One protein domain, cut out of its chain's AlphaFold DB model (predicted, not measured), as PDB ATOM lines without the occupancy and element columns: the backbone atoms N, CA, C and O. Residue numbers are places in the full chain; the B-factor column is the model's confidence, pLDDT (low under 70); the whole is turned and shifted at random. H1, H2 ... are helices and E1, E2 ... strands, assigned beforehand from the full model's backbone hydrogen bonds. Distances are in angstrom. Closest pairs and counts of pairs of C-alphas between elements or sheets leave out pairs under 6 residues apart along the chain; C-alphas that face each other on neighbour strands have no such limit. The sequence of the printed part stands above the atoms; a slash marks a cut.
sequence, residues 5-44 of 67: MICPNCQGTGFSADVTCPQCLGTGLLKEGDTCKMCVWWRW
ATOM      1  N   MET A   5     161.902 225.988 148.773       78.12
ATOM      2  CA  MET A   5     162.381 226.984 147.818       78.12
ATOM      3  C   MET A   5     162.643 226.317 146.471       78.12
ATOM      4  O   MET A   5     163.143 225.194 146.423       78.12
ATOM      5  N   ILE A   6     162.335 227.008 145.375       80.38
ATOM      6  CA  ILE A   6     162.654 226.522 144.030       80.38
ATOM      7  C   ILE A   6     164.173 226.417 143.896       80.38
ATOM      8  O   ILE A   6     164.901 227.355 144.227       80.38
ATOM      9  N   CYS A   7     164.664 225.267 143.436       79.31
ATOM     10  CA  CYS A   7     166.090 225.067 143.231       79.31
ATOM     11  C   CYS A   7     166.586 226.030 142.140       79.31
ATOM     12  O   CYS A   7     166.110 225.934 141.011       79.31
ATOM     13  N   PRO A   8     167.553 226.923 142.418       77.31
ATOM     14  CA  PRO A   8     168.004 227.915 141.441       77.31
ATOM     15  C   PRO A   8     168.835 227.305 140.304       77.31
ATOM     16  O   PRO A   8     168.937 227.896 139.237       77.31
ATOM     17  N   ASN A   9     169.420 226.121 140.510       75.75
ATOM     18  CA  ASN A   9     170.280 225.471 139.519       75.75
ATOM     19  C   ASN A   9     169.469 224.868 138.363       75.75
ATOM     20  O   ASN A   9     169.781 225.091 137.199       75.75
ATOM     21  N   CYS A  10     168.399 224.147 138.692       82.62
ATOM     22  CA  CYS A  10     167.484 223.578 137.704       82.62
ATOM     23  C   CYS A  10     166.207 224.416 137.531       82.62
ATOM     24  O   CYS A  10     165.312 224.035 136.784       82.62
ATOM     25  N   GLN A  11     166.082 225.539 138.242       81.81
ATOM     26  CA  GLN A  11     164.904 226.415 138.220       81.81
ATOM     27  C   GLN A  11     163.586 225.669 138.501       81.81
ATOM     28  O   GLN A  11     162.543 225.986 137.938       81.81
ATOM     29  N   GLY A  12     163.625 224.650 139.364       82.88
ATOM     30  CA  GLY A  12     162.442 223.850 139.703       82.88
ATOM     31  C   GLY A  12     162.199 222.621 138.836       82.88
ATOM     32  O   GLY A  12     161.337 221.819 139.176       82.88
ATOM     33  N   THR A  13     162.966 222.420 137.765       87.19
ATOM     34  CA  THR A  13     162.766 221.263 136.873       87.19
ATOM     35  C   THR A  13     163.283 219.950 137.458       87.19
ATOM     36  O   THR A  13     162.831 218.887 137.055       87.19
ATOM     37  N   GLY A  14     164.227 219.998 138.402       83.31
ATOM     38  CA  GLY A  14     164.875 218.810 138.966       83.31
ATOM     39  C   GLY A  14     166.028 218.261 138.119       83.31
ATOM     40  O   GLY A  14     166.825 217.472 138.626       83.31
ATOM     41  N   PHE A  15     166.194 218.733 136.883       83.44
ATOM     42  CA  PHE A  15     167.194 218.248 135.934       83.44
ATOM     43  C   PHE A  15     167.882 219.427 135.246       83.44
ATOM     44  O   PHE A  15     167.262 220.447 134.970       83.44
ATOM     45  N   SER A  16     169.174 219.298 134.974       80.94
ATOM     46  CA  SER A  16     169.950 220.293 134.239       80.94
ATOM     47  C   SER A  16     170.602 219.582 133.056       80.94
ATOM     48  O   SER A  16     171.435 218.707 133.273       80.94
ATOM     49  N   ALA A  17     170.210 219.939 131.827       82.06
ATOM     50  CA  ALA A  17     170.719 219.328 130.590       82.06
ATOM     51  C   ALA A  17     170.658 217.783 130.607       82.06
ATOM     52  O   ALA A  17     171.681 217.115 130.478       82.06
ATOM     53  N   ASP A  18     169.463 217.236 130.860       82.25
ATOM     54  CA  ASP A  18     169.169 215.790 130.921       82.25
ATOM     55  C   ASP A  18     169.881 215.010 132.043       82.25
ATOM     56  O   ASP A  18     169.687 213.804 132.201       82.25
ATOM     57  N   VAL A  19     170.648 215.693 132.895       84.50
ATOM     58  CA  VAL A  19     171.283 215.116 134.082       84.50
ATOM     59  C   VAL A  19     170.499 215.512 135.328       84.50
ATOM     60  O   VAL A  19     170.102 216.667 135.501       84.50
ATOM     61  N   THR A  20     170.289 214.559 136.239       85.31
ATOM     62  CA  THR A  20     169.656 214.819 137.539       85.31
ATOM     63  C   THR A  20     170.389 215.934 138.271       85.31
ATOM     64  O   THR A  20     171.598 215.858 138.496       85.31
ATOM     65  N   CYS A  21     169.657 216.977 138.667       82.69
ATOM     66  CA  CYS A  21     170.259 218.143 139.293       82.69
ATOM     67  C   CYS A  21     170.902 217.735 140.629       82.69
ATOM     68  O   CYS A  21     170.186 217.297 141.534       82.69
ATOM     69  N   PRO A  22     172.223 217.910 140.814       79.12
ATOM     70  CA  PRO A  22     172.924 217.450 142.016       79.12
ATOM     71  C   PRO A  22     172.595 218.289 143.260       79.12
ATOM     72  O   PRO A  22     172.942 217.914 144.375       79.12
ATOM     73  N   GLN A  23     171.940 219.439 143.077       74.94
ATOM     74  CA  GLN A  23     171.537 220.345 144.153       74.94
ATOM     75  C   GLN A  23     170.281 219.872 144.876       74.94
ATOM     76  O   GLN A  23     170.257 219.804 146.098       74.94
ATOM     77  N   CYS A  24     169.235 219.579 144.109       80.50
ATOM     78  CA  CYS A  24     167.945 219.137 144.626       80.50
ATOM     79  C   CYS A  24     167.731 217.628 144.443       80.50
ATOM     80  O   CYS A  24     166.667 217.123 144.786       80.50
ATOM     81  N   LEU A  25     168.699 216.911 143.866       80.56
ATOM     82  CA  LEU A  25     168.646 215.468 143.615       80.56
ATOM     83  C   LEU A  25     167.388 215.047 142.836       80.56
ATOM     84  O   LEU A  25     166.717 214.088 143.199       80.56
ATOM     85  N   GLY A  26     167.023 215.805 141.799       84.75
ATOM     86  CA  GLY A  26     165.818 215.514 141.010       84.75
ATOM     87  C   GLY A  26     164.515 216.106 141.548       84.75
ATOM     88  O   GLY A  26     163.521 216.111 140.837       84.75
ATOM     89  N   THR A  27     164.490 216.652 142.768       85.94
ATOM     90  CA  THR A  27     163.226 217.123 143.373       85.94
ATOM     91  C   THR A  27     162.755 218.496 142.888       85.94
ATOM     92  O   THR A  27     161.614 218.869 143.133       85.94
ATOM     93  N   GLY A  28     163.635 219.285 142.267       83.19
ATOM     94  CA  GLY A  28     163.355 220.672 141.870       83.19
ATOM     95  C   GLY A  28     163.226 221.655 143.043       83.19
ATOM     96  O   GLY A  28     163.172 222.865 142.831       83.19
ATOM     97  N   LEU A  29     163.233 221.176 144.288       79.81
ATOM     98  CA  LEU A  29     162.949 221.967 145.481       79.81
ATOM     99  C   LEU A  29     164.036 221.751 146.539       79.81
ATOM    100  O   LEU A  29     164.512 220.642 146.755       79.81
ATOM    101  N   LEU A  30     164.425 222.824 147.220       76.56
ATOM    102  CA  LEU A  30     165.329 222.797 148.370       76.56
ATOM    103  C   LEU A  30     164.518 223.095 149.635       76.56
ATOM    104  O   LEU A  30     163.663 223.984 149.618       76.56
ATOM    105  N   LYS A  31     164.746 222.372 150.736       75.31
ATOM    106  CA  LYS A  31     164.081 222.691 152.009       75.31
ATOM    107  C   LYS A  31     164.795 223.864 152.663       75.31
ATOM    108  O   LYS A  31     166.018 223.971 152.617       75.31
ATOM    109  N   GLU A  32     164.043 224.753 153.297       64.25
ATOM    110  CA  GLU A  32     164.624 225.809 154.112       64.25
ATOM    111  C   GLU A  32     165.413 225.185 155.273       64.25
ATOM    112  O   GLU A  32     164.843 224.543 156.152       64.25
ATOM    113  N   GLY A  33     166.740 225.323 155.223       60.97
ATOM    114  CA  GLY A  33     167.685 224.624 156.102       60.97
ATOM    115  C   GLY A  33     168.723 223.812 155.324       60.97
ATOM    116  O   GLY A  33     169.881 223.744 155.741       60.97
ATOM    117  N   ASP A  34     168.374 223.343 154.123       56.88
ATOM    118  CA  ASP A  34     169.330 222.964 153.085       56.88
ATOM    119  C   ASP A  34     169.899 224.253 152.485       56.88
ATOM    120  O   ASP A  34     169.690 224.596 151.320       56.88
ATOM    121  N   THR A  35     170.609 225.025 153.319       53.59
ATOM    122  CA  THR A  35     171.559 226.013 152.813       53.59
ATOM    123  C   THR A  35     172.372 225.279 151.777       53.59
ATOM    124  O   THR A  35     172.944 224.231 152.073       53.59
ATOM    125  N   CYS A  36     172.295 225.764 150.542       55.44
ATOM    126  CA  CYS A  36     172.961 225.181 149.402       55.44
ATOM    127  C   CYS A  36     174.403 224.861 149.818       55.44
ATOM    128  O   CYS A  36     175.249 225.753 149.887       55.44
ATOM    129  N   LYS A  37     174.675 223.596 150.178       51.91
ATOM    130  CA  LYS A  37     175.986 223.180 150.703       51.91
ATOM    131  C   LYS A  37     177.060 223.453 149.661       51.91
ATOM    132  O   LYS A  37     178.199 223.725 150.013       51.91
ATOM    133  N   MET A  38     176.657 223.499 148.389       46.94
ATOM    134  CA  MET A  38     177.498 223.963 147.302       46.94
ATOM    135  C   MET A  38     177.829 225.461 147.412       46.94
ATOM    136  O   MET A  38     179.000 225.795 147.329       46.94
ATOM    137  N   CYS A  39     176.885 226.364 147.708       51.03
ATOM    138  CA  CYS A  39     177.196 227.781 147.972       51.03
ATOM    139  C   CYS A  39     178.133 227.971 149.182       51.03
ATOM    140  O   CYS A  39     178.972 228.867 149.165       51.03
ATOM    141  N   VAL A  40     178.051 227.115 150.210       49.00
ATOM    142  CA  VAL A  40     179.008 227.129 151.338       49.00
ATOM    143  C   VAL A  40     180.373 226.552 150.931       49.00
ATOM    144  O   VAL A  40     181.401 227.012 151.421       49.00
ATOM    145  N   TRP A  41     180.412 225.599 149.998       47.00
ATOM    146  CA  TRP A  41     181.654 225.012 149.487       47.00
ATOM    147  C   TRP A  41     182.499 226.013 148.682       47.00
ATOM    148  O   TRP A  41     183.713 226.065 148.870       47.00
ATOM    149  N   TRP A  42     181.875 226.890 147.885       46.53
ATOM    150  CA  TRP A  42     182.581 228.015 147.245       46.53
ATOM    151  C   TRP A  42     183.095 229.041 148.270       46.53
ATOM    152  O   TRP A  42     184.151 229.632 148.062       46.53
ATOM    153  N   ARG A  43     182.416 229.193 149.419       47.38
ATOM    154  CA  ARG A  43     182.823 230.106 150.506       47.38
ATOM    155  C   ARG A  43     184.136 229.702 151.197       47.38
ATOM    156  O   ARG A  43     184.777 230.563 151.787       47.38
ATOM    157  N   TRP A  44     184.542 228.430 151.144       50.25
ATOM    158  CA  TRP A  44     185.753 227.936 151.826       50.25
ATOM    159  C   TRP A  44     186.978 227.752 150.915       50.25
ATOM    160  O   TRP A  44     188.079 227.583 151.433       50.25
TER     161      TRP A  44
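What this domain is: This is residues 5 to 44 of the 67 residues of an uncharacterized protein of Thermogemmatispora tikiterensis (UniProt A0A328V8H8). Little regular structure is present: residues 5 to 28 form a looped body with no named element, the short strand E1 pairs with its first residues, and the helix H1 sticks out with residues 39 to 44. The printed part has 40 residues, with one named strand and then one named helix, a mixed class with 11 residues in named elements. It is compact by its radius of gyration of the C-alphas, 9.9 A, yet elongated, spanning 29 by 19 by 13 A.

How they stand to each other: Residues 5 to 6 pair antiparallel with residues 29 to 30 of E1, residues 29 to 31, which pairs with no named strand. Residues 15 to 16 pair antiparallel with residues 19 to 20. E1 and H1, residues 37 to 44, are apart, joined by a tight link of 5 residues. In H1 every O i to N i+4 pair is within hydrogen-bond range.

Where its parts are: E1 begins at C-alpha 29 (162.949, 221.967, 145.481) and is 6.7 A long from first to last C-alpha. H1 measures 10.9 A likewise and ends at C-alpha 44 (185.753, 227.936, 151.826).

The domain as a whole: The C-alphas farthest apart, of Asp 18 and Trp 44, are 29.3 A apart. The printed part has no cut. Mean pLDDT of the printed part is 71.8; residues 32 to 44 are under 70.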